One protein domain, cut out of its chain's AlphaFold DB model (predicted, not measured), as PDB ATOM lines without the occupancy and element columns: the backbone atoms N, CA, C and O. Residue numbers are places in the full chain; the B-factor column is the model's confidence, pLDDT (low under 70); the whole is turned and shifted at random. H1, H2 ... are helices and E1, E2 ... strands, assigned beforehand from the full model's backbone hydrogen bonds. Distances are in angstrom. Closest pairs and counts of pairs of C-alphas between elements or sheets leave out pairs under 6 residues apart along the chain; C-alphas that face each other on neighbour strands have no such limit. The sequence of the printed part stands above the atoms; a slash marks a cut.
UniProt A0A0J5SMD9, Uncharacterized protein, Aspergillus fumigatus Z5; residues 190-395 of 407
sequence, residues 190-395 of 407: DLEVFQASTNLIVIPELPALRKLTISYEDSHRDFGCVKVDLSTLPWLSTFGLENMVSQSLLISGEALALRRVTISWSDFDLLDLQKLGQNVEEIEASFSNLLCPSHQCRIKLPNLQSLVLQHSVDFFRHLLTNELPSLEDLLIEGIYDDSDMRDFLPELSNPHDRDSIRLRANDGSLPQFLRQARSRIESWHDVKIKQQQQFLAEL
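What this domain is: This is residues 190 to 395 of the 407 residues of an uncharacterized protein of Aspergillus fumigatus Z5 (UniProt A0A0J5SMD9). Picture a chain wound in stacked turns, a solenoid: each turn of its main wall adds a strand to one long parallel sheet, E1, E3, E5, E7, E9, E11 and E12, while short strands E2, E4, E6, E8 and E10 and helices H1 and H2 line the other side. Antiparallel E13 ends the sheet, and long H4 crosses that end, residues 382 to 395 sticking out as an arm. The 206 printed residues include four named helices and thirteen strands, ordered E1 to E8, H1, E9, E10, E11, H2, E12, H3, E13, H4; the class is mixed. The whole is compact, with a radius of gyration of the C-alphas of 18.2 A and spans of 49 by 48 by 29 A.

How they stand to each other: Begin at the twisted mixed sheet: E1, residues 190 to 194, E3, 211 to 215, E5, 238 to 242, E7, 260 to 264, E9, 282 to 286, E11, 306 to 310, and E12, 329 to 333, are parallel neighbours in that order; E13, 356 to 360, is antiparallel to E12. Within hydrogen-bond range are N 191 and O 211, 3.0 A; N 212 and O 238, 3.0 A; N 241 and O 262, 2.8 A; N 263 and O 284, 2.8 A; N 285 and O 308, 2.8 A; N 309 and O 331, 2.8 A; and N 330 and O 359, 2.9 A. In a second sheet, E2, 200 to 202, E4, 225 to 229, and E6, 249 to 252, are parallel, with N 201 and O 225 at 2.8 A and N 250 and O 226 at 2.8 A. E8, 267 to 269, and E10, 289 to 291, are parallel, with N 268 and O 289 at 2.9 A. H1, 270 to 275, only grazes the second sheet with residues 271 to 275; the closest C-alphas of E6 and H1, Ile 251 and Asp 272, are 6.6 A apart. H2, 313 to 320, is on the large sheet over E11, at a height of 9.9 A, along the strands at 7 degrees on the local plane. E11, H2 and E12 form a strand-helix-strand unit, two parallel neighbour strands joined through a helix, with a right-handed crossover. H4, 365 to 395, grazes the large sheet with residues 365 to 370 and touches H2 with 370 to 377 alone, about perpendicular at 75 degrees; the closest C-alphas, Leu 320 and Arg 374, are 6.1 A apart. H3, 339 to 344, is close to but not clearly touching H4, the closest C-alphas, Phe 344 and Arg 376, being 7.4 A apart. Each O i to N i+4 pair is within hydrogen-bond range in H1, H2 and H4, and 1 of 2 in H3.

Where its parts are: Find C-alpha 190 at (163.135, 173.505, 170.372), where E1 begins and runs 13.1 A. E13 runs 13.4 A to C-alpha 360 at (165.599, 183.205, 140.759). H4 runs 44.5 A to C-alpha 395 at (193.011, 217.665, 156.055).

The domain as a whole: The farthest C-alphas, Ala 208 and Glu 394, are 59.8 A apart, and the printed part has no cut. The links E10 to E11 and H3 to E13 are long. Look for pLDDT under 70 at residues 196 to 198, 218 to 223, 293 to 296, 336 to 344 and 346 to 354.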
ATOM      1  N   ASP A 190     163.304 172.063 170.594       97.88
ATOM      2  CA  ASP A 190     163.135 173.505 170.372       97.88
ATOM      3  C   ASP A 190     163.389 174.281 171.672       97.88
ATOM      4  O   ASP A 190     162.833 173.943 172.720       97.88
ATOM      5  N   LEU A 191     164.234 175.304 171.614       95.81
ATOM      6  CA  LEU A 191     164.516 176.196 172.730       95.81
ATOM      7  C   LEU A 191     164.382 177.640 172.267       95.81
ATOM      8  O   LEU A 191     165.133 178.094 171.405       95.81
ATOM      9  N   GLU A 192     163.485 178.376 172.906       94.50
ATOM     10  CA  GLU A 192     163.349 179.812 172.725       94.50
ATOM     11  C   GLU A 192     163.679 180.521 174.038       94.50
ATOM     12  O   GLU A 192     163.113 180.217 175.092       94.50
ATOM     13  N   VAL A 193     164.630 181.448 173.989       90.50
ATOM     14  CA  VAL A 193     165.062 182.240 175.142       90.50
ATOM     15  C   VAL A 193     164.682 183.689 174.886       90.50
ATOM     16  O   VAL A 193     165.320 184.353 174.071       90.50
ATOM     17  N   PHE A 194     163.660 184.171 175.587       85.50
ATOM     18  CA  PHE A 194     163.211 185.559 175.535       85.50
ATOM     19  C   PHE A 194     163.707 186.331 176.755       85.50
ATOM     20  O   PHE A 194     163.813 185.778 177.852       85.50
ATOM     21  N   GLN A 195     163.965 187.629 176.573       72.81
ATOM     22  CA  GLN A 195     164.364 188.550 177.646       72.81
ATOM     23  C   GLN A 195     165.578 188.049 178.443       72.81
ATOM     24  O   GLN A 195     165.576 187.979 179.679       72.81
ATOM     25  N   ALA A 196     166.642 187.696 177.727       59.91
ATOM     26  CA  ALA A 196     167.914 187.395 178.354       59.91
ATOM     27  C   ALA A 196     168.352 188.574 179.251       59.91
ATOM     28  O   ALA A 196     168.492 189.709 178.802       59.91
ATOM     29  N   SER A 197     168.492 188.314 180.555       63.88
ATOM     30  CA  SER A 197     168.908 189.317 181.550       63.88
ATOM     31  C   SER A 197     170.282 189.920 181.225       63.88
ATOM     32  O   SER A 197     171.013 189.360 180.420       63.88
ATOM     33  N   THR A 198     170.695 190.970 181.941       61.56
ATOM     34  CA  THR A 198     172.029 191.620 181.892       61.56
ATOM     35  C   THR A 198     173.241 190.712 182.112       61.56
ATOM     36  O   THR A 198     174.384 191.173 182.105       61.56
ATOM     37  N   ASN A 199     173.029 189.419 182.315       72.25
ATOM     38  CA  ASN A 199     174.057 188.475 182.685       72.25
ATOM     39  C   ASN A 199     174.377 187.494 181.554       72.25
ATOM     40  O   ASN A 199     173.686 187.406 180.541       72.25
ATOM     41  N   LEU A 200     175.488 186.780 181.725       81.62
ATOM     42  CA  LEU A 200     175.952 185.789 180.767       81.62
ATOM     43  C   LEU A 200     175.030 184.560 180.781       81.62
ATOM     44  O   LEU A 200     175.017 183.820 181.760       81.62
ATOM     45  N   ILE A 201     174.326 184.306 179.683       82.69
ATOM     46  CA  ILE A 201     173.601 183.060 179.434       82.69
ATOM     47  C   ILE A 201     174.517 182.121 178.667       82.69
ATOM     48  O   ILE A 201     174.983 182.453 177.582       82.69
ATOM     49  N   VAL A 202     174.761 180.930 179.203       88.19
ATOM     50  CA  VAL A 202     175.500 179.883 178.493       88.19
ATOM     51  C   VAL A 202     174.508 178.822 178.046       88.19
ATOM     52  O   VAL A 202     173.875 178.183 178.886       88.19
ATOM     53  N   ILE A 203     174.380 178.628 176.733       90.06
ATOM     54  CA  ILE A 203     173.600 177.514 176.192       90.06
ATOM     55  C   ILE A 203     174.391 176.221 176.443       90.06
ATOM     56  O   ILE A 203     175.545 176.127 176.018       90.06
ATOM     57  N   PRO A 204     173.820 175.249 177.168       89.81
ATOM     58  CA  PRO A 204     174.508 174.015 177.519       89.81
ATOM     59  C   PRO A 204     174.451 172.994 176.380       89.81
ATOM     60  O   PRO A 204     173.841 173.224 175.336       89.81
ATOM     61  N   GLU A 205     175.068 171.834 176.600       91.00
ATOM     62  CA  GLU A 205     174.954 170.701 175.689       91.00
ATOM     63  C   GLU A 205     173.508 170.201 175.638       91.00
ATOM     64  O   GLU A 205     172.947 169.744 176.635       91.00
ATOM     65  N   LEU A 206     172.906 170.296 174.455       93.50
ATOM     66  CA  LEU A 206     171.533 169.882 174.196       93.50
ATOM     67  C   LEU A 206     171.556 168.985 172.958       93.50
ATOM     68  O   LEU A 206     171.379 169.462 171.833       93.50
ATOM     69  N   PRO A 207     171.819 167.678 173.139       93.06
ATOM     70  CA  PRO A 207     172.188 166.805 172.040       93.06
ATOM     71  C   PRO A 207     171.060 166.624 171.033       93.06
ATOM     72  O   PRO A 207     171.372 166.373 169.885       93.06
ATOM     73  N   ALA A 208     169.786 166.754 171.427       95.69
ATOM     74  CA  ALA A 208     168.622 166.611 170.550       95.69
ATOM     75  C   ALA A 208     168.102 167.935 169.956       95.69
ATOM     76  O   ALA A 208     167.135 167.900 169.188       95.69
ATOM     77  N   LEU A 209     168.720 169.075 170.287       97.00
ATOM     78  CA  LEU A 209     168.209 170.390 169.910       97.00
ATOM     79  C   LEU A 209     168.275 170.585 168.396       97.00
ATOM     80  O   LEU A 209     169.326 170.407 167.787       97.00
ATOM     81  N   ARG A 210     167.145 170.965 167.799       97.94
ATOM     82  CA  ARG A 210     166.984 171.214 166.358       97.94
ATOM     83  C   ARG A 210     166.768 172.686 166.050       97.94
ATOM     84  O   ARG A 210     167.193 173.144 164.989       97.94
ATOM     85  N   LYS A 211     166.124 173.415 166.960       98.12
ATOM     86  CA  LYS A 211     165.841 174.840 166.827       98.12
ATOM     87  C   LYS A 211     166.252 175.582 168.095       98.12
ATOM     88  O   LYS A 211     165.952 175.139 169.200       98.12
ATOM     89  N   LEU A 212     166.961 176.689 167.907       97.12
ATOM     90  CA  LEU A 212     167.343 177.620 168.961       97.12
ATOM     91  C   LEU A 212     166.984 179.030 168.507       97.12
ATOM     92  O   LEU A 212     167.521 179.480 167.499       97.12
ATOM     93  N   THR A 213     166.137 179.718 169.262       95.94
ATOM     94  CA  THR A 213     165.829 181.139 169.058       95.94
ATOM     95  C   THR A 213     166.238 181.925 170.296       95.94
ATOM     96  O   THR A 213     165.906 181.543 171.418       95.94
ATOM     97  N   ILE A 214     166.954 183.029 170.106       92.75
ATOM     98  CA  ILE A 214     167.350 183.943 171.179       92.75
ATOM     99  C   ILE A 214     166.776 185.319 170.851       92.75
ATOM    100  O   ILE A 214     167.057 185.858 169.783       92.75
ATOM    101  N   SER A 215     165.988 185.878 171.766       90.06
ATOM    102  CA  SER A 215     165.273 187.139 171.578       90.06
ATOM    103  C   SER A 215     165.443 188.064 172.786       90.06
ATOM    104  O   SER A 215     165.341 187.632 173.940       90.06
ATOM    105  N   TYR A 216     165.707 189.346 172.537       86.00
ATOM    106  CA  TYR A 216     165.693 190.402 173.556       86.00
ATOM    107  C   TYR A 216     164.444 191.277 173.380       86.00
ATOM    108  O   TYR A 216     163.936 191.436 172.281       86.00
ATOM    109  N   GLU A 217     163.905 191.839 174.459       74.75
ATOM    110  CA  GLU A 217     162.721 192.711 174.352       74.75
ATOM    111  C   GLU A 217     163.104 194.197 174.327       74.75
ATOM    112  O   GLU A 217     162.477 194.984 173.625       74.75
ATOM    113  N   ASP A 218     164.190 194.574 175.013       68.38
ATOM    114  CA  ASP A 218     164.613 195.967 175.145       68.38
ATOM    115  C   ASP A 218     165.913 196.266 174.390       68.38
ATOM    116  O   ASP A 218     166.986 195.739 174.684       68.38
ATOM    117  N   SER A 219     165.840 197.236 173.477       56.88
ATOM    118  CA  SER A 219     166.998 197.827 172.779       56.88
ATOM    119  C   SER A 219     167.869 198.728 173.678       56.88
ATOM    120  O   SER A 219     168.822 199.372 173.221       56.88
ATOM    121  N   HIS A 220     167.549 198.834 174.971       58.62
ATOM    122  CA  HIS A 220     168.114 199.836 175.865       58.62
ATOM    123  C   HIS A 220     169.268 199.300 176.727       58.62
ATOM    124  O   HIS A 220     169.074 198.853 177.847       58.62
ATOM    125  N   ARG A 221     170.486 199.474 176.189       58.19
ATOM    126  CA  ARG A 221     171.824 199.668 176.813       58.19
ATOM    127  C   ARG A 221     172.386 198.652 177.814       58.19
ATOM    128  O   ARG A 221     173.608 198.607 177.933       58.19
ATOM    129  N   ASP A 222     171.576 197.836 178.462       62.03
ATOM    130  CA  ASP A 222     172.020 196.884 179.477       62.03
ATOM    131  C   ASP A 222     171.957 195.466 178.897       62.03
ATOM    132  O   ASP A 222     171.108 194.644 179.239       62.03
ATOM    133  N   PHE A 223     172.845 195.196 177.938       64.00
ATOM    134  CA  PHE A 223     172.816 193.938 177.205       64.00
ATOM    135  C   PHE A 223     173.463 192.804 178.002       64.00
ATOM    136  O   PHE A 223     174.638 192.865 178.373       64.00
ATOM    137  N   GLY A 224     172.688 191.742 178.213       71.81
ATOM    138  CA  GLY A 224     173.225 190.428 178.533       71.81
ATOM    139  C   GLY A 224     174.147 189.912 177.440       71.81
ATOM    140  O   GLY A 224     174.169 190.413 176.317       71.81
ATOM    141  N   CYS A 225     174.914 188.880 177.767       83.44
ATOM    142  CA  CYS A 225     175.736 188.182 176.792       83.44
ATOM    143  C   CYS A 225     175.231 186.745 176.685       83.44
ATOM    144  O   CYS A 225     175.053 186.087 177.701       83.44
ATOM    145  N   VAL A 226     175.003 186.232 175.482       87.88
ATOM    146  CA  VAL A 226     174.656 184.831 175.256       87.88
ATOM    147  C   VAL A 226     175.846 184.138 174.627       87.88
ATOM    148  O   VAL A 226     176.324 184.532 173.570       87.88
ATOM    149  N   LYS A 227     176.337 183.090 175.276       91.19
ATOM    150  CA  LYS A 227     177.383 182.224 174.755       91.19
ATOM    151  C   LYS A 227     176.765 180.937 174.233       91.19
ATOM    152  O   LYS A 227     176.104 180.214 174.980       91.19
ATOM    153  N   VAL A 228     177.053 180.637 172.973       92.69
ATOM    154  CA  VAL A 228     176.624 179.412 172.297       92.69
ATOM    155  C   VAL A 228     177.862 178.677 171.792       92.69
ATOM    156  O   VAL A 228     178.674 179.233 171.047       92.69
ATOM    157  N   ASP A 229     178.023 177.424 172.209       93.81
ATOM    158  CA  ASP A 229     178.974 176.500 171.595       93.81
ATOM    159  C   ASP A 229     178.214 175.569 170.647       93.81
ATOM    160  O   ASP A 229     177.467 174.690 171.062       93.81
ATOM    161  N   LEU A 230     178.374 175.783 169.346       94.06
ATOM    162  CA  LEU A 230     177.670 175.014 168.322       94.06
ATOM    163  C   LEU A 230     178.148 173.559 168.266       94.06
ATOM    164  O   LEU A 230     177.401 172.689 167.820       94.06
ATOM    165  N   SER A 231     179.353 173.267 168.770       92.69
ATOM    166  CA  SER A 231     179.867 171.893 168.815       92.69
ATOM    167  C   SER A 231     179.105 171.006 169.806       92.69
ATOM    168  O   SER A 231     179.078 169.787 169.640       92.69
ATOM    169  N   THR A 232     178.423 171.609 170.786       93.12
ATOM    170  CA  THR A 232     177.576 170.903 171.758       93.12
ATOM    171  C   THR A 232     176.121 170.768 171.296       93.12
ATOM    172  O   THR A 232     175.284 170.266 172.045       93.12
ATOM    173  N   LEU A 233     175.801 171.215 170.074       95.38
ATOM    174  CA  LEU A 233     174.456 171.219 169.489       95.38
ATOM    175  C   LEU A 233     174.454 170.487 168.129       95.38
ATOM    176  O   LEU A 233     174.190 171.088 167.085       95.38
ATOM    177  N   PRO A 234     174.758 169.174 168.102       94.81
ATOM    178  CA  PRO A 234     175.087 168.449 166.873       94.81
ATOM    179  C   PRO A 234     173.931 168.330 165.869       94.81
ATOM    180  O   PRO A 234     174.185 168.126 164.683       94.81
ATOM    181  N   TRP A 235     172.677 168.448 166.319       96.75
ATOM    182  CA  TRP A 235     171.483 168.362 165.467       96.75
ATOM    183  C   TRP A 235     170.810 169.714 165.207       96.75
ATOM    184  O   TRP A 235     169.727 169.735 164.616       96.75
ATOM    185  N   LEU A 236     171.434 170.828 165.609       97.38
ATOM    186  CA  LEU A 236     170.855 172.157 165.440       97.38
ATOM    187  C   LEU A 236     170.733 172.486 163.951       97.38
ATOM    188  O   LEU A 236     171.736 172.701 163.277       97.38
ATOM    189  N   SER A 237     169.501 172.531 163.448       97.62
ATOM    190  CA  SER A 237     169.180 172.816 162.046       97.62
ATOM    191  C   SER A 237     168.701 174.246 161.815       97.62
ATOM    192  O   SER A 237     168.805 174.748 160.694       97.62
ATOM    193  N   THR A 238     168.191 174.906 162.856       98.06
ATOM    194  CA  THR A 238     167.642 176.264 162.788       98.06
ATOM    195  C   THR A 238     168.170 177.111 163.936       98.06
ATOM    196  O   THR A 238     168.060 176.717 165.096       98.06
ATOM    197  N   PHE A 239     168.716 178.278 163.607       97.19
ATOM    198  CA  PHE A 239     169.227 179.243 164.576       97.19
ATOM    199  C   PHE A 239     168.607 180.615 164.324       97.19
ATOM    200  O   PHE A 239     168.691 181.135 163.213       97.19
ATOM    201  N   GLY A 240     167.970 181.172 165.345       95.81
ATOM    202  CA  GLY A 240     167.247 182.430 165.283       95.81
ATOM    203  C   GLY A 240     167.780 183.454 166.273       95.81
ATOM    204  O   GLY A 240     168.038 183.126 167.431       95.81
ATOM    205  N   LEU A 241     167.907 184.694 165.814       94.12
ATOM    206  CA  LEU A 241     168.257 185.855 166.618       94.12
ATOM    207  C   LEU A 241     167.212 186.938 166.413       94.12
ATOM    208  O   LEU A 241     166.849 187.238 165.277       94.12
ATOM    209  N   GLU A 242     166.756 187.536 167.501       92.69
ATOM    210  CA  GLU A 242     165.785 188.616 167.465       92.69
ATOM    211  C   GLU A 242     166.167 189.727 168.450       92.69
ATOM    212  O   GLU A 242     166.542 189.457 169.594       92.69
ATOM    213  N   ASN A 243     166.090 190.986 168.003       89.94
ATOM    214  CA  ASN A 243     166.387 192.179 168.804       89.94
ATOM    215  C   ASN A 243     167.775 192.164 169.486       89.94
ATOM    216  O   ASN A 243     167.963 192.750 170.553       89.94
ATOM    217  N   MET A 244     168.764 191.473 168.911       84.75
ATOM    218  CA  MET A 244     170.099 191.329 169.493       84.75
ATOM    219  C   MET A 244     171.093 192.354 168.955       84.75
ATOM    220  O   MET A 244     171.184 192.588 167.756       84.75
ATOM    221  N   VAL A 245     171.935 192.891 169.836       83.00
ATOM    222  CA  VAL A 245     173.135 193.639 169.434       83.00
ATOM    223  C   VAL A 245     174.311 192.668 169.321       83.00
ATOM    224  O   VAL A 245     174.469 191.781 170.154       83.00
ATOM    225  N   SER A 246     175.164 192.841 168.312       75.12
ATOM    226  CA  SER A 246     176.273 191.923 167.993       75.12
ATOM    227  C   SER A 246     177.190 191.585 169.174       75.12
ATOM    228  O   SER A 246     177.604 190.442 169.338       75.12
ATOM    229  N   GLN A 247     177.478 192.559 170.043       80.06
ATOM    230  CA  GLN A 247     178.353 192.384 171.212       80.06
ATOM    231  C   GLN A 247     177.755 191.457 172.283       80.06
ATOM    232  O   GLN A 247     178.469 190.987 173.171       80.06
ATOM    233  N   SER A 248     176.458 191.180 172.186       84.19
ATOM    234  CA  SER A 248     175.683 190.372 173.122       84.19
ATOM    235  C   SER A 248     175.704 188.886 172.778       84.19
ATOM    236  O   SER A 248     175.073 188.104 173.482       84.19
ATOM    237  N   LEU A 249     176.399 188.470 171.716       89.12
ATOM    238  CA  LEU A 249     176.447 187.081 171.275       89.12
ATOM    239  C   LEU A 249     177.891 186.599 171.114       89.12
ATOM    240  O   LEU A 249     178.693 187.178 170.391       89.12
ATOM    241  N   LEU A 250     178.220 185.494 171.776       90.12
ATOM    242  CA  LEU A 250     179.504 184.812 171.666       90.12
ATOM    243  C   LEU A 250     179.285 183.428 171.063       90.12
ATOM    244  O   LEU A 250     178.956 182.474 171.772       90.12
ATOM    245  N   ILE A 251     179.504 183.316 169.754       91.44
ATOM    246  CA  ILE A 251     179.459 182.039 169.039       91.44
ATOM    247  C   ILE A 251     180.850 181.398 169.001       91.44
ATOM    248  O   ILE A 251     181.851 182.019 168.611       91.44
ATOM    249  N   SER A 252     180.886 180.121 169.373       92.69
ATOM    250  CA  SER A 252     182.047 179.234 169.295       92.69
ATOM    251  C   SER A 252     181.651 177.869 168.722       92.69
ATOM    252  O   SER A 252     180.467 177.553 168.642       92.69
ATOM    253  N   GLY A 253     182.635 177.071 168.302       91.75
ATOM    254  CA  GLY A 253     182.392 175.770 167.675       91.75
ATOM    255  C   GLY A 253     181.950 175.863 166.210       91.75
ATOM    256  O   GLY A 253     181.930 176.942 165.620       91.75
ATOM    257  N   GLU A 254     181.633 174.709 165.622       90.12
ATOM    258  CA  GLU A 254     181.153 174.582 164.242       90.12
ATOM    259  C   GLU A 254     179.760 173.949 164.239       90.12
ATOM    260  O   GLU A 254     179.535 172.908 164.858       90.12
ATOM    261  N   ALA A 255     178.829 174.569 163.519       89.50
ATOM    262  CA  ALA A 255     177.474 174.065 163.358       89.50
ATOM    263  C   ALA A 255     177.368 173.143 162.132       89.50
ATOM    264  O   ALA A 255     177.115 173.571 161.005       89.50
ATOM    265  N   LEU A 256     177.550 171.841 162.354       91.56
ATOM    266  CA  LEU A 256     177.573 170.855 161.269       91.56
ATOM    267  C   LEU A 256     176.193 170.603 160.641       91.56
ATOM    268  O   LEU A 256     176.117 170.313 159.448       91.56
ATOM    269  N   ALA A 257     175.112 170.703 161.416       95.44
ATOM    270  CA  ALA A 257     173.752 170.418 160.951       95.44
ATOM    271  C   ALA A 257     172.937 171.668 160.583       95.44
ATOM    272  O   ALA A 257     171.811 171.524 160.104       95.44
ATOM    273  N   LEU A 258     173.481 172.871 160.790       97.00
ATOM    274  CA  LEU A 258     172.724 174.110 160.646       97.00
ATOM    275  C   LEU A 258     172.412 174.392 159.182       97.00
ATOM    276  O   LEU A 258     173.311 174.448 158.344       97.00
ATOM    277  N   ARG A 259     171.119 174.569 158.892       97.50
ATOM    278  CA  ARG A 259     170.588 174.818 157.545       97.50
ATOM    279  C   ARG A 259     169.960 176.192 157.419       97.50
ATOM    280  O   ARG A 259     170.140 176.833 156.391       97.50
ATOM    281  N   ARG A 260     169.251 176.646 158.452       98.00
ATOM    282  CA  ARG A 260     168.496 177.899 158.425       98.00
ATOM    283  C   ARG A 260     168.970 178.856 159.507       98.00
ATOM    284  O   ARG A 260     169.068 178.467 160.672       98.00
ATOM    285  N   VAL A 261     169.188 180.106 159.117       96.81
ATOM    286  CA  VAL A 261     169.497 181.214 160.022       96.81
ATOM    287  C   VAL A 261     168.449 182.307 159.844       96.81
ATOM    288  O   VAL A 261     168.215 182.746 158.721       96.81
ATOM    289  N   THR A 262     167.828 182.743 160.938       96.69
ATOM    290  CA  THR A 262     166.863 183.853 160.940       96.69
ATOM    291  C   THR A 262     167.375 184.975 161.839       96.69
ATOM    292  O   THR A 262     167.738 184.720 162.986       96.69
ATOM    293  N   ILE A 263     167.428 186.206 161.342       95.12
ATOM    294  CA  ILE A 263     167.964 187.364 162.064       95.12
ATOM    295  C   ILE A 263     166.944 188.493 161.958       95.12
ATOM    296  O   ILE A 263     166.697 188.999 160.871       95.12
ATOM    297  N   SER A 264     166.358 188.903 163.071       94.00
ATOM    298  CA  SER A 264     165.309 189.922 163.096       94.00
ATOM    299  C   SER A 264     165.702 191.059 164.025       94.00
ATOM    300  O   SER A 264     166.138 190.806 165.144       94.00
ATOM    301  N   TRP A 265     165.560 192.310 163.589       91.56
ATOM    302  CA  TRP A 265     165.816 193.497 164.414       91.56
ATOM    303  C   TRP A 265     167.182 193.483 165.123       91.56
ATOM    304  O   TRP A 265     167.313 193.976 166.241       91.56
ATOM    305  N   SER A 266     168.189 192.856 164.512       89.38
ATOM    306  CA  SER A 266     169.462 192.562 165.171       89.38
ATOM    307  C   SER A 266     170.653 193.108 164.393       89.38
ATOM    308  O   SER A 266     170.654 193.151 163.162       89.38
ATOM    309  N   ASP A 267     171.709 193.453 165.121       87.56
ATOM    310  CA  ASP A 267     173.035 193.658 164.554       87.56
ATOM    311  C   ASP A 267     173.802 192.335 164.621       87.56
ATOM    312  O   ASP A 267     174.008 191.781 165.704       87.56
ATOM    313  N   PHE A 268     174.268 191.832 163.482       86.31
ATOM    314  CA  PHE A 268     174.985 190.558 163.414       86.31
ATOM    315  C   PHE A 268     176.379 190.746 162.819       86.31
ATOM    316  O   PHE A 268     176.526 191.479 161.845       86.31
ATOM    317  N   ASP A 269     177.417 190.122 163.382       87.69
ATOM    318  CA  ASP A 269     178.764 190.193 162.802       87.69
ATOM    319  C   ASP A 269     178.893 189.189 161.648       87.69
ATOM    320  O   ASP A 269     178.598 187.997 161.776       87.69
ATOM    321  N   LEU A 270     179.379 189.660 160.502       82.75
ATOM    322  CA  LEU A 270     179.656 188.824 159.339       82.75
ATOM    323  C   LEU A 270     180.642 187.676 159.653       82.75
ATOM    324  O   LEU A 270     180.538 186.596 159.069       82.75
ATOM    325  N   LEU A 271     181.589 187.881 160.573       83.12
ATOM    326  CA  LEU A 271     182.510 186.832 161.022       83.12
ATOM    327  C   LEU A 271     181.793 185.734 161.812       83.12
ATOM    328  O   LEU A 271     182.181 184.569 161.722       83.12
ATOM    329  N   ASP A 272     180.740 186.071 162.553       86.19
ATOM    330  CA  ASP A 272     179.928 185.073 163.244       86.19
ATOM    331  C   ASP A 272     179.070 184.282 162.255       86.19
ATOM    332  O   ASP A 272     178.963 183.062 162.393       86.19
ATOM    333  N   LEU A 273     178.587 184.915 161.178       86.00
ATOM    334  CA  LEU A 273     177.930 184.207 160.073       86.00
ATOM    335  C   LEU A 273     178.842 183.144 159.444       86.00
ATOM    336  O   LEU A 273     178.380 182.064 159.082       86.00
ATOM    337  N   GLN A 274     180.148 183.406 159.363       84.81
ATOM    338  CA  GLN A 274     181.118 182.415 158.894       84.81
ATOM    339  C   GLN A 274     181.234 181.209 159.844       84.81
ATOM    340  O   GLN A 274     181.433 180.085 159.378       84.81
ATOM    341  N   LYS A 275     181.111 181.422 161.162       84.38
ATOM    342  CA  LYS A 275     181.157 180.349 162.175       84.38
ATOM    343  C   LYS A 275     179.892 179.497 162.200       84.38
ATOM    344  O   LYS A 275     179.978 178.312 162.517       84.38
ATOM    345  N   LEU A 276     178.741 180.071 161.833       85.00
ATOM    346  CA  LEU A 276     177.478 179.337 161.683       85.00
ATOM    347  C   LEU A 276     177.574 178.201 160.644       85.00
ATOM    348  O   LEU A 276     176.776 177.270 160.667       85.00
ATOM    349  N   GLY A 277     178.615 178.207 159.812       77.00
ATOM    350  CA  GLY A 277     179.077 177.028 159.093       77.00
ATOM    351  C   GLY A 277     178.794 177.081 157.599       77.00
ATOM    352  O   GLY A 277     177.985 177.853 157.093       77.00
ATOM    353  N   GLN A 278     179.484 176.215 156.861       87.56
ATOM    354  CA  GLN A 278     179.386 176.147 155.397       87.56
ATOM    355  C   GLN A 278     178.086 175.490 154.914       87.56
ATOM    356  O   GLN A 278     177.808 175.495 153.717       87.56
ATOM    357  N   ASN A 279     177.315 174.904 155.830       93.06
ATOM    358  CA  ASN A 279     176.132 174.089 155.567       93.06
ATOM    359  C   ASN A 279     174.818 174.876 155.564       93.06
ATOM    360  O   ASN A 279     173.779 174.284 155.270       93.06
ATOM    361  N   VAL A 280     174.879 176.179 155.853       95.44
ATOM    362  CA  VAL A 280     173.724 177.076 155.804       95.44
ATOM    363  C   VAL A 280     173.189 177.139 154.374       95.44
ATOM    364  O   VAL A 280     173.912 177.481 153.437       95.44
ATOM    365  N   GLU A 281     171.913 176.797 154.238       97.25
ATOM    366  CA  GLU A 281     171.145 176.747 152.994       97.25
ATOM    367  C   GLU A 281     170.203 177.947 152.875       97.25
ATOM    368  O   GLU A 281     169.940 178.417 151.770       97.25
ATOM    369  N   GLU A 282     169.730 178.483 154.001       97.44
ATOM    370  CA  GLU A 282     168.737 179.552 154.030       97.44
ATOM    371  C   GLU A 282     169.114 180.625 155.054       97.44
ATOM    372  O   GLU A 282     169.391 180.322 156.220       97.44
ATOM    373  N   ILE A 283     169.096 181.886 154.620       95.62
ATOM    374  CA  ILE A 283     169.233 183.051 155.497       95.62
ATOM    375  C   ILE A 283     168.015 183.946 155.305       95.62
ATOM    376  O   ILE A 283     167.710 184.360 154.187       95.62
ATOM    377  N   GLU A 284     167.363 184.280 156.409       96.06
ATOM    378  CA  GLU A 284     166.308 185.282 156.478       96.06
ATOM    379  C   GLU A 284     166.763 186.397 157.415       96.06
ATOM    380  O   GLU A 284     167.127 186.133 158.560       96.06
ATOM    381  N   ALA A 285     166.794 187.632 156.922       94.62
ATOM    382  CA  ALA A 285     167.145 188.800 157.713       94.62
ATOM    383  C   ALA A 285     166.074 189.884 157.579       94.62
ATOM    384  O   ALA A 285     165.803 190.352 156.471       94.62
ATOM    385  N   SER A 286     165.506 190.312 158.703       94.00
ATOM    386  CA  SER A 286     164.454 191.326 158.772       94.00
ATOM    387  C   SER A 286     164.880 192.476 159.677       94.00
ATOM    388  O   SER A 286     165.297 192.241 160.806       94.00
ATOM    389  N   PHE A 287     164.795 193.721 159.206       91.44
ATOM    390  CA  PHE A 287     165.166 194.931 159.958       91.44
ATOM    391  C   PHE A 287     166.538 194.841 160.652       91.44
ATOM    392  O   PHE A 287     166.704 195.302 161.778       91.44
ATOM    393  N   SER A 288     167.505 194.185 160.013       89.38
ATOM    394  CA  SER A 288     168.774 193.805 160.632       89.38
ATOM    395  C   SER A 288     169.965 194.394 159.889       89.38
ATOM    396  O   SER A 288     169.965 194.492 158.657       89.38
ATOM    397  N   ASN A 289     171.013 194.728 160.638       85.31
ATOM    398  CA  ASN A 289     172.266 195.220 160.076       85.31
ATOM    399  C   ASN A 289     173.337 194.136 160.156       85.31
ATOM    400  O   ASN A 289     173.487 193.442 161.162       85.31
ATOM    401  N   LEU A 290     174.129 194.018 159.095       84.25
ATOM    402  CA  LEU A 290     175.300 193.153 159.086       84.25
ATOM    403  C   LEU A 290     176.525 194.011 159.370       84.25
ATOM    404  O   LEU A 290     176.941 194.818 158.539       84.25
ATOM    405  N   LEU A 291     177.093 193.851 160.557       83.94
ATOM    406  CA  LEU A 291     178.314 194.530 160.939       83.94
ATOM    407  C   LEU A 291     179.501 193.828 160.294       83.94
ATOM    408  O   LEU A 291     179.663 192.610 160.364       83.94
ATOM    409  N   CYS A 292     180.352 194.624 159.664       78.56
ATOM    410  CA  CYS A 292     181.546 194.135 159.014       78.56
ATOM    411  C   CYS A 292     182.718 195.053 159.382       78.56
ATOM    412  O   CYS A 292     182.819 196.157 158.842       78.56
ATOM    413  N   PRO A 293     183.619 194.638 160.294       67.06
ATOM    414  CA  PRO A 293     184.688 195.505 160.795       67.06
ATOM    415  C   PRO A 293     185.720 195.899 159.725       67.06
ATOM    416  O   PRO A 293     186.551 196.775 159.959       67.06
ATOM    417  N   SER A 294     185.685 195.280 158.539       68.06
ATOM    418  CA  SER A 294     186.520 195.677 157.407       68.06
ATOM    419  C   SER A 294     185.795 195.487 156.076       68.06
ATOM    420  O   SER A 294     185.172 194.458 155.843       68.06
ATOM    421  N   HIS A 295     185.967 196.421 155.139       62.50
ATOM    422  CA  HIS A 295     185.420 196.335 153.774       62.50
ATOM    423  C   HIS A 295     185.921 195.126 152.949       62.50
ATOM    424  O   HIS A 295     185.559 194.981 151.786       62.50
ATOM    425  N   GLN A 296     186.778 194.269 153.514       65.56
ATOM    426  CA  GLN A 296     187.395 193.122 152.841       65.56
ATOM    427  C   GLN A 296     186.979 191.769 153.428       65.56
ATOM    428  O   GLN A 296     187.576 190.747 153.084       65.56
ATOM    429  N   CYS A 297     185.985 191.732 154.313       71.00
ATOM    430  CA  CYS A 297     185.564 190.473 154.904       71.00
ATOM    431  C   CYS A 297     184.860 189.600 153.852       71.00
ATOM    432  O   CYS A 297     183.730 189.866 153.444       71.00
ATOM    433  N   ARG A 298     185.580 188.575 153.384       80.12
ATOM    434  CA  ARG A 298     185.079 187.578 152.440       80.12
ATOM    435  C   ARG A 298     184.686 186.317 153.192       80.12
ATOM    436  O   ARG A 298     185.553 185.575 153.651       80.12
ATOM    437  N   ILE A 299     183.393 186.059 153.269       83.56
ATOM    438  CA  ILE A 299     182.814 184.817 153.759       83.56
ATOM    439  C   ILE A 299     182.489 183.871 152.603       83.56
ATOM    440  O   ILE A 299     182.215 184.275 151.473       83.56
ATOM    441  N   LYS A 300     182.530 182.574 152.899       86.19
ATOM    442  CA  LYS A 300     182.147 181.518 151.963       86.19
ATOM    443  C   LYS A 300     180.872 180.870 152.465       86.19
ATOM    444  O   LYS A 300     180.894 180.221 153.505       86.19
ATOM    445  N   LEU A 301     179.803 181.008 151.690       90.06
ATOM    446  CA  LEU A 301     178.525 180.341 151.922       90.06
ATOM    447  C   LEU A 301     178.224 179.441 150.715       90.06
ATOM    448  O   LEU A 301     177.379 179.769 149.883       90.06
ATOM    449  N   PRO A 302     178.979 178.336 150.546       92.12
ATOM    450  CA  PRO A 302     178.936 177.535 149.325       92.12
ATOM    451  C   PRO A 302     177.600 176.819 149.119       92.12
ATOM    452  O   PRO A 302     177.299 176.461 147.988       92.12
ATOM    453  N   ASN A 303     176.813 176.619 150.177       95.06
ATOM    454  CA  ASN A 303     175.540 175.901 150.129       95.06
ATOM    455  C   ASN A 303     174.314 176.813 150.260       95.06
ATOM    456  O   ASN A 303     173.202 176.298 150.264       95.06
ATOM    457  N   LEU A 304     174.494 178.138 150.338       95.12
ATOM    458  CA  LEU A 304     173.374 179.066 150.478       95.12
ATOM    459  C   LEU A 304     172.518 179.042 149.211       95.12
ATOM    460  O   LEU A 304     173.000 179.439 148.153       95.12
ATOM    461  N   GLN A 305     171.269 178.603 149.347       96.44
ATOM    462  CA  GLN A 305     170.272 178.459 148.285       96.44
ATOM    463  C   GLN A 305     169.211 179.557 148.337       96.44
ATOM    464  O   GLN A 305     168.800 180.046 147.287       96.44
ATOM    465  N   SER A 306     168.793 179.975 149.533       97.00
ATOM    466  CA  SER A 306     167.743 180.979 149.720       97.00
ATOM    467  C   SER A 306     168.230 182.143 150.573       97.00
ATOM    468  O   SER A 306     168.827 181.945 151.635       97.00
ATOM    469  N   LEU A 307     167.956 183.361 150.114       95.06
ATOM    470  CA  LEU A 307     168.250 184.587 150.841       95.06
ATOM    471  C   LEU A 307     167.024 185.499 150.837       95.06
ATOM    472  O   LEU A 307     166.604 185.977 149.783       95.06
ATOM    473  N   VAL A 308     166.474 185.761 152.018       95.00
ATOM    474  CA  VAL A 308     165.334 186.658 152.223       95.00
ATOM    475  C   VAL A 308     165.797 187.850 153.046       95.00
ATOM    476  O   VAL A 308     166.314 187.677 154.144       95.00
ATOM    477  N   LEU A 309     165.643 189.057 152.512       93.12
ATOM    478  CA  LEU A 309     166.087 190.298 153.134       93.12
ATOM    479  C   LEU A 309     164.932 191.285 153.190       93.12
ATOM    480  O   LEU A 309     164.567 191.867 152.177       93.12
ATOM    481  N   GLN A 310     164.389 191.526 154.371       92.19
ATOM    482  CA  GLN A 310     163.320 192.488 154.596       92.19
ATOM    483  C   GLN A 310     163.890 193.696 155.336       92.19
ATOM    484  O   GLN A 310     164.408 193.555 156.440       92.19
ATOM    485  N   HIS A 311     163.863 194.886 154.731       88.38
ATOM    486  CA  HIS A 311     164.438 196.109 155.320       88.38
ATOM    487  C   HIS A 311     165.881 195.924 155.862       88.38
ATOM    488  O   HIS A 311     166.280 196.576 156.819       88.38
ATOM    489  N   SER A 312     166.660 195.011 155.263       86.69
ATOM    490  CA  SER A 312     168.006 194.601 155.715       86.69
ATOM    491  C   SER A 312     169.033 194.834 154.607       86.69
ATOM    492  O   SER A 312     169.720 193.937 154.119       86.69
ATOM    493  N   VAL A 313     169.073 196.072 154.130       76.69
ATOM    494  CA  VAL A 313     169.818 196.478 152.937       76.69
ATOM    495  C   VAL A 313     171.330 196.317 153.091       76.69
ATOM    496  O   VAL A 313     172.007 195.856 152.167       76.69
ATOM    497  N   ASP A 314     171.884 196.693 154.240       77.44
ATOM    498  CA  ASP A 314     173.329 196.603 154.460       77.44
ATOM    499  C   ASP A 314     173.803 195.145 154.464       77.44
ATOM    500  O   ASP A 314     174.887 194.831 153.960       77.44
ATOM    501  N   PHE A 315     172.926 194.233 154.897       81.00
ATOM    502  CA  PHE A 315     173.114 192.791 154.769       81.00
ATOM    503  C   PHE A 315     173.344 192.386 153.306       81.00
ATOM    504  O   PHE A 315     174.296 191.669 152.987       81.00
ATOM    505  N   PHE A 316     172.518 192.911 152.395       81.00
ATOM    506  CA  PHE A 316     172.628 192.644 150.963       81.00
ATOM    507  C   PHE A 316     173.966 193.123 150.382       81.00
ATOM    508  O   PHE A 316     174.636 192.377 149.661       81.00
ATOM    509  N   ARG A 317     174.389 194.352 150.713       79.69
ATOM    510  CA  ARG A 317     175.642 194.945 150.206       79.69
ATOM    511  C   ARG A 317     176.855 194.094 150.558       79.69
ATOM    512  O   ARG A 317     177.689 193.816 149.696       79.69
ATOM    513  N   HIS A 318     176.937 193.653 151.810       80.75
ATOM    514  CA  HIS A 318     178.029 192.801 152.263       80.75
ATOM    515  C   HIS A 318     177.992 191.429 151.591       80.75
ATOM    516  O   HIS A 318     179.021 190.972 151.089       80.75
ATOM    517  N   LEU A 319     176.825 190.798 151.467       79.75
ATOM    518  CA  LEU A 319     176.709 189.507 150.786       79.75
ATOM    519  C   LEU A 319     177.086 189.557 149.300       79.75
ATOM    520  O   LEU A 319     177.685 188.609 148.797       79.75
ATOM    521  N   LEU A 320     176.828 190.662 148.601       79.94
ATOM    522  CA  LEU A 320     177.214 190.801 147.194       79.94
ATOM    523  C   LEU A 320     178.731 190.754 146.966       79.94
ATOM    524  O   LEU A 320     179.168 190.289 145.910       79.94
ATOM    525  N   THR A 321     179.532 191.180 147.947       80.19
ATOM    526  CA  THR A 321     181.003 191.071 147.884       80.19
ATOM    527  C   THR A 321     181.517 189.635 148.029       80.19
ATOM    528  O   THR A 321     182.704 189.378 147.819       80.19
ATOM    529  N   ASN A 322     180.626 188.691 148.344       82.38
ATOM    530  CA  ASN A 322     180.936 187.288 148.568       82.38
ATOM    531  C   ASN A 322     180.533 186.411 147.386       82.38
ATOM    532  O   ASN A 322     179.625 186.728 146.614       82.38
ATOM    533  N   GLU A 323     181.212 185.274 147.247       82.38
ATOM    534  CA  GLU A 323     180.849 184.241 146.282       82.38
ATOM    535  C   GLU A 323     179.700 183.391 146.841       82.38
ATOM    536  O   GLU A 323     179.866 182.693 147.839       82.38
ATOM    537  N   LEU A 324     178.546 183.446 146.172       89.62
ATOM    538  CA  LEU A 324     177.333 182.689 146.498       89.62
ATOM    539  C   LEU A 324     177.000 181.740 145.329       89.62
ATOM    540  O   LEU A 324     176.111 182.041 144.532       89.62
ATOM    541  N   PRO A 325     177.779 180.659 145.130       89.31
ATOM    542  CA  PRO A 325     177.693 179.832 143.923       89.31
ATOM    543  C   PRO A 325     176.397 179.018 143.816       89.31
ATOM    544  O   PRO A 325     175.989 178.705 142.701       89.31
ATOM    545  N   SER A 326     175.765 178.697 144.947       93.81
ATOM    546  CA  SER A 326     174.554 177.871 145.021       93.81
ATOM    547  C   SER A 326     173.275 178.680 145.241       93.81
ATOM    548  O   SER A 326     172.242 178.078 145.502       93.81
ATOM    549  N   LEU A 327     173.318 180.018 145.162       94.62
ATOM    550  CA  LEU A 327     172.139 180.845 145.443       94.62
ATOM    551  C   LEU A 327     171.091 180.672 144.337       94.62
ATOM    552  O   LEU A 327     171.358 180.966 143.169       94.62
ATOM    553  N   GLU A 328     169.899 180.219 144.720       95.69
ATOM    554  CA  GLU A 328     168.793 179.890 143.820       95.69
ATOM    555  C   GLU A 328     167.612 180.862 143.924       95.69
ATOM    556  O   GLU A 328     166.999 181.155 142.894       95.69
ATOM    557  N   ASP A 329     167.300 181.366 145.121       95.00
ATOM    558  CA  ASP A 329     166.205 182.312 145.381       95.00
ATOM    559  C   ASP A 329     166.722 183.501 146.201       95.00
ATOM    560  O   ASP A 329     167.417 183.343 147.209       95.00
ATOM    561  N   LEU A 330     166.384 184.705 145.750       93.31
ATOM    562  CA  LEU A 330     166.679 185.960 146.427       93.31
ATOM    563  C   LEU A 330     165.397 186.779 146.496       93.31
ATOM    564  O   LEU A 330     164.862 187.179 145.462       93.31
ATOM    565  N   LEU A 331     164.942 187.061 147.710       92.62
ATOM    566  CA  LEU A 331     163.832 187.960 147.985       92.62
ATOM    567  C   LEU A 331     164.354 189.165 148.761       92.62
ATOM    568  O   LEU A 331     164.974 189.007 149.806       92.62
ATOM    569  N   ILE A 332     164.109 190.364 148.246       89.31
ATOM    570  CA  ILE A 332     164.446 191.620 148.913       89.31
ATOM    571  C   ILE A 332     163.167 192.435 149.054       89.31
ATOM    572  O   ILE A 332     162.547 192.770 148.052       89.31
ATOM    573  N   GLU A 333     162.790 192.786 150.274       88.75
ATOM    574  CA  GLU A 333     161.612 193.587 150.601       88.75
ATOM    575  C   GLU A 333     162.026 194.899 151.280       88.75
ATOM    576  O   GLU A 333     163.040 194.959 151.982       88.75
ATOM    577  N   GLY A 334     161.250 195.967 151.079       81.19
ATOM    578  CA  GLY A 334     161.461 197.235 151.791       81.19
ATOM    579  C   GLY A 334     162.642 198.080 151.291       81.19
ATOM    580  O   GLY A 334     163.241 198.836 152.050       81.19
ATOM    581  N   ILE A 335     162.993 197.967 150.005       70.50
ATOM    582  CA  ILE A 335     164.188 198.592 149.398       70.50
ATOM    583  C   ILE A 335     164.149 200.127 149.430       70.50
ATOM    584  O   ILE A 335     165.192 200.778 149.453       70.50
ATOM    585  N   TYR A 336     162.959 200.725 149.392       60.91
ATOM    586  CA  TYR A 336     162.817 202.157 149.132       60.91
ATOM    587  C   TYR A 336     162.956 203.052 150.357       60.91
ATOM    588  O   TYR A 336     163.093 204.261 150.158       60.91
ATOM    589  N   ASP A 337     162.974 202.525 151.576       62.50
ATOM    590  CA  ASP A 337     163.215 203.357 152.763       62.50
ATOM    591  C   ASP A 337     164.686 203.791 152.886       62.50
ATOM    592  O   ASP A 337     164.993 204.740 153.605       62.50
ATOM    593  N   ASP A 338     165.584 203.176 152.112       66.00
ATOM    594  CA  ASP A 338     167.010 203.494 152.078       66.00
ATOM    595  C   ASP A 338     167.367 204.301 150.811       66.00
ATOM    596  O   ASP A 338     167.336 203.798 149.679       66.00
ATOM    597  N   SER A 339     167.702 205.585 150.985       68.94
ATOM    598  CA  SER A 339     168.101 206.475 149.884       68.94
ATOM    599  C   SER A 339     169.345 205.986 149.148       68.94
ATOM    600  O   SER A 339     169.419 206.117 147.925       68.94
ATOM    601  N   ASP A 340     170.283 205.368 149.864       66.56
ATOM    602  CA  ASP A 340     171.543 204.903 149.294       66.56
ATOM    603  C   ASP A 340     171.311 203.675 148.393       66.56
ATOM    604  O   ASP A 340     172.074 203.430 147.457       66.56
ATOM    605  N   MET A 341     170.242 202.898 148.621       66.81
ATOM    606  CA  MET A 341     169.872 201.784 147.734       66.81
ATOM    607  C   MET A 341     169.257 202.209 146.419       66.81
ATOM    608  O   MET A 341     169.508 201.564 145.398       66.81
ATOM    609  N   ARG A 342     168.471 203.286 146.428       69.19
ATOM    610  CA  ARG A 342     167.881 203.824 145.196       69.19
ATOM    611  C   ARG A 342     168.974 204.238 144.213       69.19
ATOM    612  O   ARG A 342     168.859 203.960 143.020       69.19
ATOM    613  N   ASP A 343     170.057 204.810 144.731       69.06
ATOM    614  CA  ASP A 343     171.233 205.181 143.944       69.06
ATOM    615  C   ASP A 343     172.071 203.958 143.539       69.06
ATOM    616  O   ASP A 343     172.631 203.906 142.440       69.06
ATOM    617  N   PHE A 344     172.133 202.943 144.403       67.12
ATOM    618  CA  PHE A 344     172.905 201.727 144.167       67.12
ATOM    619  C   PHE A 344     172.265 200.804 143.104       67.12
ATOM    620  O   PHE A 344     172.969 200.253 142.243       67.12
ATOM    621  N   LEU A 345     170.930 200.684 143.081       71.00
ATOM    622  CA  LEU A 345     170.180 199.796 142.172       71.00
ATOM    623  C   LEU A 345     169.053 200.506 141.388       71.00
ATOM    624  O   LEU A 345     167.912 200.043 141.392       71.00
ATOM    625  N   PRO A 346     169.337 201.565 140.602       66.50
ATOM    626  CA  PRO A 346     168.336 202.216 139.753       66.50
ATOM    627  C   PRO A 346     167.689 201.283 138.714       66.50
ATOM    628  O   PRO A 346     166.584 201.552 138.264       66.50
ATOM    629  N   GLU A 347     168.333 200.172 138.338       62.50
ATOM    630  CA  GLU A 347     167.773 199.188 137.389       62.50
ATOM    631  C   GLU A 347     166.621 198.371 137.985       62.50
ATOM    632  O   GLU A 347     165.761 197.887 137.255       62.50
ATOM    633  N   LEU A 348     166.573 198.265 139.312       59.31
ATOM    634  CA  LEU A 348     165.472 197.649 140.043       59.31
ATOM    635  C   LEU A 348     164.305 198.614 140.272       59.31
ATOM    636  O   LEU A 348     163.261 198.217 140.776       59.31
ATOM    637  N   SER A 349     164.465 199.883 139.880       53.34
ATOM    638  CA  SER A 349     163.462 200.925 140.066       53.34
ATOM    639  C   SER A 349     162.337 200.856 139.036       53.34
ATOM    640  O   SER A 349     162.004 201.859 138.404       53.34
ATOM    641  N   ASN A 350     161.737 199.680 138.842       57.34
ATOM    642  CA  ASN A 350     160.493 199.593 138.097       57.34
ATOM    643  C   ASN A 350     159.367 200.125 139.005       57.34
ATOM    644  O   ASN A 350     159.089 199.527 140.043       57.34
ATOM    645  N   PRO A 351     158.701 201.243 138.668       54.75
ATOM    646  CA  PRO A 351     157.777 201.931 139.573       54.75
ATOM    647  C   PRO A 351     156.510 201.140 139.934       54.75
ATOM    648  O   PRO A 351     155.679 201.685 140.661       54.75
ATOM    649  N   HIS A 352     156.345 199.914 139.433       55.03
ATOM    650  CA  HIS A 352     155.194 199.046 139.674       55.03
ATOM    651  C   HIS A 352     155.465 197.868 140.632       55.03
ATOM    652  O   HIS A 352     154.495 197.355 141.175       55.03
ATOM    653  N   ASP A 353     156.729 197.515 140.909       60.59
ATOM    654  CA  ASP A 353     157.144 196.477 141.883       60.59
ATOM    655  C   ASP A 353     157.905 197.133 143.048       60.59
ATOM    656  O   ASP A 353     159.077 196.869 143.309       60.59
ATOM    657  N   ARG A 354     157.263 198.108 143.703       64.12
ATOM    658  CA  ARG A 354     157.960 199.006 144.639       64.12
ATOM    659  C   ARG A 354     158.350 198.357 145.961       64.12
ATOM    660  O   ARG A 354     159.278 198.835 146.592       64.12
ATOM    661  N   ASP A 355     157.691 197.289 146.384       75.12
ATOM    662  CA  ASP A 355     157.831 196.852 147.779       75.12
ATOM    663  C   ASP A 355     158.701 195.602 147.930       75.12
ATOM    664  O   ASP A 355     159.264 195.369 148.999       75.12
ATOM    665  N   SER A 356     158.867 194.825 146.854       83.50
ATOM    666  CA  SER A 356     159.645 193.589 146.881       83.50
ATOM    667  C   SER A 356     160.254 193.253 145.527       83.50
ATOM    668  O   SER A 356     159.700 193.573 144.476       83.50
ATOM    669  N   ILE A 357     161.389 192.568 145.560       85.19
ATOM    670  CA  ILE A 357     162.100 192.058 144.397       85.19
ATOM    671  C   ILE A 357     162.392 190.600 144.653       85.19
ATOM    672  O   ILE A 357     163.071 190.260 145.619       85.19
ATOM    673  N   ARG A 358     161.916 189.744 143.754       89.25
ATOM    674  CA  ARG A 358     162.214 188.320 143.785       89.25
ATOM    675  C   ARG A 358     162.975 187.915 142.538       89.25
ATOM    676  O   ARG A 358     162.506 188.146 141.426       89.25
ATOM    677  N   LEU A 359     164.132 187.300 142.730       87.62
ATOM    678  CA  LEU A 359     165.030 186.864 141.669       87.62
ATOM    679  C   LEU A 359     165.335 185.388 141.851       87.62
ATOM    680  O   LEU A 359     165.573 184.932 142.968       87.62
ATOM    681  N   ARG A 360     165.358 184.648 140.745       89.94
ATOM    682  CA  ARG A 360     165.599 183.205 140.759       89.94
ATOM    683  C   ARG A 360     166.733 182.823 139.820       89.94
ATOM    684  O   ARG A 360     167.013 183.499 138.832       89.94
ATOM    685  N   ALA A 361     167.421 181.728 140.122       87.50
ATOM    686  CA  ALA A 361     168.472 181.215 139.245       87.50
ATOM    687  C   ALA A 361     167.906 180.601 137.954       87.50
ATOM    688  O   ALA A 361     168.510 180.723 136.888       87.50
ATOM    689  N   ASN A 362     166.735 179.962 138.038       87.25
ATOM    690  CA  ASN A 362     166.149 179.179 136.946       87.25
ATOM    691  C   ASN A 362     165.684 180.007 135.735       87.25
ATOM    692  O   ASN A 362     165.643 179.478 134.625       87.25
ATOM    693  N   ASP A 363     165.362 181.286 135.924       87.50
ATOM    694  CA  ASP A 363     164.982 182.216 134.856       87.50
ATOM    695  C   ASP A 363     166.161 183.086 134.373       87.50
ATOM    696  O   ASP A 363     166.006 183.902 133.464       87.50
ATOM    697  N   GLY A 364     167.355 182.898 134.951       84.44
ATOM    698  CA  GLY A 364     168.569 183.647 134.627       84.44
ATOM    699  C   GLY A 364     168.617 185.072 135.191       84.44
ATOM    700  O   GLY A 364     169.650 185.736 135.036       84.44
ATOM    701  N   SER A 365     167.563 185.532 135.876       86.44
ATOM    702  CA  SER A 365     167.486 186.881 136.450       86.44
ATOM    703  C   SER A 365     168.527 187.083 137.550       86.44
ATOM    704  O   SER A 365     169.260 188.075 137.532       86.44
ATOM    705  N   LEU A 366     168.676 186.107 138.452       88.62
ATOM    706  CA  LEU A 366     169.584 186.203 139.594       88.62
ATOM    707  C   LEU A 366     171.072 186.274 139.179       88.62
ATOM    708  O   LEU A 366     171.749 187.219 139.588       88.62
ATOM    709  N   PRO A 367     171.624 185.384 138.326       86.38
ATOM    710  CA  PRO A 367     173.029 185.475 137.920       86.38
ATOM    711  C   PRO A 367     173.361 186.729 137.100       86.38
ATOM    712  O   PRO A 367     174.496 187.218 137.130       86.38
ATOM    713  N   GLN A 368     172.410 187.250 136.318       85.62
ATOM    714  CA  GLN A 368     172.586 188.525 135.619       85.62
ATOM    715  C   GLN A 368     172.650 189.681 136.618       85.62
ATOM    716  O   GLN A 368     173.598 190.471 136.575       85.62
ATOM    717  N   PHE A 369     171.694 189.718 137.542       87.00
ATOM    718  CA  PHE A 369     171.606 190.732 138.577       87.00
ATOM    719  C   PHE A 369     172.854 190.768 139.469       87.00
ATOM    720  O   PHE A 369     173.465 191.824 139.621       87.00
ATOM    721  N   LEU A 370     173.309 189.619 139.981       86.81
ATOM    722  CA  LEU A 370     174.506 189.542 140.830       86.81
ATOM    723  C   LEU A 370     175.762 190.070 140.117       86.81
ATOM    724  O   LEU A 370     176.583 190.748 140.737       86.81
ATOM    725  N   ARG A 371     175.918 189.807 138.810       85.56
ATOM    726  CA  ARG A 371     177.047 190.333 138.016       85.56
ATOM    727  C   ARG A 371     177.006 191.856 137.895       85.56
ATOM    728  O   ARG A 371     178.035 192.504 138.083       85.56
ATOM    729  N   GLN A 372     175.838 192.419 137.591       85.25
ATOM    730  CA  GLN A 372     175.658 193.869 137.485       85.25
ATOM    731  C   GLN A 372     175.866 194.555 138.840       85.25
ATOM    732  O   GLN A 372     176.597 195.543 138.926       85.25
ATOM    733  N   ALA A 373     175.277 194.001 139.901       83.56
ATOM    734  CA  ALA A 373     175.369 194.544 141.248       83.56
ATOM    735  C   ALA A 373     176.820 194.551 141.759       83.56
ATOM    736  O   ALA A 373     177.286 195.578 142.247       83.56
ATOM    737  N   ARG A 374     177.580 193.462 141.566       84.06
ATOM    738  CA  ARG A 374     179.004 193.397 141.952       84.06
ATOM    739  C   ARG A 374     179.863 194.452 141.262       84.06
ATOM    740  O   ARG A 374     180.588 195.173 141.940       84.06
ATOM    741  N   SER A 375     179.727 194.603 139.942       82.56
ATOM    742  CA  SER A 375     180.481 195.615 139.185       82.56
ATOM    743  C   SER A 375     180.218 197.041 139.689       82.56
ATOM    744  O   SER A 375     181.107 197.891 139.644       82.56
ATOM    745  N   ARG A 376     179.008 197.302 140.198       80.38
ATOM    746  CA  ARG A 376     178.643 198.592 140.795       80.38
ATOM    747  C   ARG A 376     179.173 198.771 142.212       80.38
ATOM    748  O   ARG A 376     179.559 199.880 142.559       80.38
ATOM    749  N   ILE A 377     179.219 197.716 143.029       77.50
ATOM    750  CA  ILE A 377     179.850 197.798 144.358       77.50
ATOM    751  C   ILE A 377     181.315 198.163 144.221       77.50
ATOM    752  O   ILE A 377     181.784 199.036 144.949       77.50
ATOM    753  N   GLU A 378     182.017 197.508 143.300       74.06
ATOM    754  CA  GLU A 378     183.435 197.757 143.049       74.06
ATOM    755  C   GLU A 378     183.662 199.214 142.625       74.06
ATOM    756  O   GLU A 378     184.487 199.907 143.220       74.06
ATOM    757  N   SER A 379     182.856 199.729 141.689       77.25
ATOM    758  CA  SER A 379     182.971 201.126 141.254       77.25
ATOM    759  C   SER A 379     182.604 202.130 142.352       77.25
ATOM    760  O   SER A 379     183.249 203.172 142.475       77.25
ATOM    761  N   TRP A 380     181.608 201.823 143.184       72.44
ATOM    762  CA  TRP A 380     181.197 202.681 144.295       72.44
ATOM    763  C   TRP A 380     182.231 202.709 145.425       72.44
ATOM    764  O   TRP A 380     182.532 203.783 145.952       72.44
ATOM    765  N   HIS A 381     182.825 201.560 145.765       70.75
ATOM    766  CA  HIS A 381     183.917 201.488 146.741       70.75
ATOM    767  C   HIS A 381     185.120 202.305 146.269       70.75
ATOM    768  O   HIS A 381     185.652 203.098 147.046       70.75
ATOM    769  N   ASP A 382     185.492 202.203 144.991       73.31
ATOM    770  CA  ASP A 382     186.571 203.008 144.414       73.31
ATOM    771  C   ASP A 382     186.294 204.516 144.516       73.31
ATOM    772  O   ASP A 382     187.207 205.304 144.786       73.31
ATOM    773  N   VAL A 383     185.039 204.938 144.324       76.25
ATOM    774  CA  VAL A 383     184.630 206.344 144.467       76.25
ATOM    775  C   VAL A 383     184.710 206.797 145.923       76.25
ATOM    776  O   VAL A 383     185.320 207.836 146.186       76.25
ATOM    777  N   LYS A 384     184.165 206.030 146.877       74.62
ATOM    778  CA  LYS A 384     184.223 206.398 148.302       74.62
ATOM    779  C   LYS A 384     185.649 206.409 148.844       74.62
ATOM    780  O   LYS A 384     186.005 207.334 149.570       74.62
ATOM    781  N   ILE A 385     186.492 205.456 148.438       74.06
ATOM    782  CA  ILE A 385     187.916 205.443 148.799       74.06
ATOM    783  C   ILE A 385     188.610 206.700 148.264       74.06
ATOM    784  O   ILE A 385     189.325 207.360 149.014       74.06
ATOM    785  N   LYS A 386     188.373 207.082 147.001       77.31
ATOM    786  CA  LYS A 386     188.946 208.310 146.423       77.31
ATOM    787  C   LYS A 386     188.463 209.570 147.137       77.31
ATOM    788  O   LYS A 386     189.280 210.439 147.420       77.31
ATOM    789  N   GLN A 387     187.175 209.657 147.467       80.31
ATOM    790  CA  GLN A 387     186.615 210.781 148.226       80.31
ATOM    791  C   GLN A 387     187.219 210.871 149.630       80.31
ATOM    792  O   GLN A 387     187.607 211.952 150.063       80.31
ATOM    793  N   GLN A 388     187.364 209.741 150.323       78.81
ATOM    794  CA  GLN A 388     187.985 209.701 151.644       78.81
ATOM    795  C   GLN A 388     189.473 210.067 151.581       78.81
ATOM    796  O   GLN A 388     189.951 210.832 152.413       78.81
ATOM    797  N   GLN A 389     190.210 209.566 150.587       81.44
ATOM    798  CA  GLN A 389     191.611 209.933 150.362       81.44
ATOM    799  C   GLN A 389     191.761 211.419 150.036       81.44
ATOM    800  O   GLN A 389     192.676 212.056 150.550       81.44
ATOM    801  N   GLN A 390     190.860 211.976 149.226       84.69
ATOM    802  CA  GLN A 390     190.834 213.400 148.916       84.69
ATOM    803  C   GLN A 390     190.563 214.233 150.174       84.69
ATOM    804  O   GLN A 390     191.319 215.153 150.465       84.69
ATOM    805  N   PHE A 391     189.564 213.854 150.970       82.25
ATOM    806  CA  PHE A 391     189.255 214.512 152.237       82.25
ATOM    807  C   PHE A 391     190.429 214.452 153.228       82.25
ATOM    808  O   PHE A 391     190.787 215.449 153.852       82.25
ATOM    809  N   LEU A 392     191.093 213.297 153.348       80.44
ATOM    810  CA  LEU A 392     192.289 213.151 154.184       80.44
ATOM    811  C   LEU A 392     193.481 213.955 153.644       80.44
ATOM    812  O   LEU A 392     194.256 214.493 154.436       80.44
ATOM    813  N   ALA A 393     193.632 214.060 152.321       78.81
ATOM    814  CA  ALA A 393     194.657 214.889 151.695       78.81
ATOM    815  C   ALA A 393     194.414 216.376 151.991       78.81
ATOM    816  O   ALA A 393     195.346 217.064 152.411       78.81
ATOM    817  N   GLU A 394     193.168 216.839 151.869       78.44
ATOM    818  CA  GLU A 394     192.733 218.195 152.230       78.44
ATOM    819  C   GLU A 394     193.003 218.488 153.718       78.44
ATOM    820  O   GLU A 394     193.627 219.496 154.041       78.44
ATOM    821  N   LEU A 395     192.689 217.551 154.622       75.62
ATOM    822  CA  LEU A 395     193.011 217.665 156.055       75.62
ATOM    823  C   LEU A 395     194.520 217.650 156.366       75.62
ATOM    824  O   LEU A 395     194.954 218.190 157.386       75.62
TER     825      LEU A 395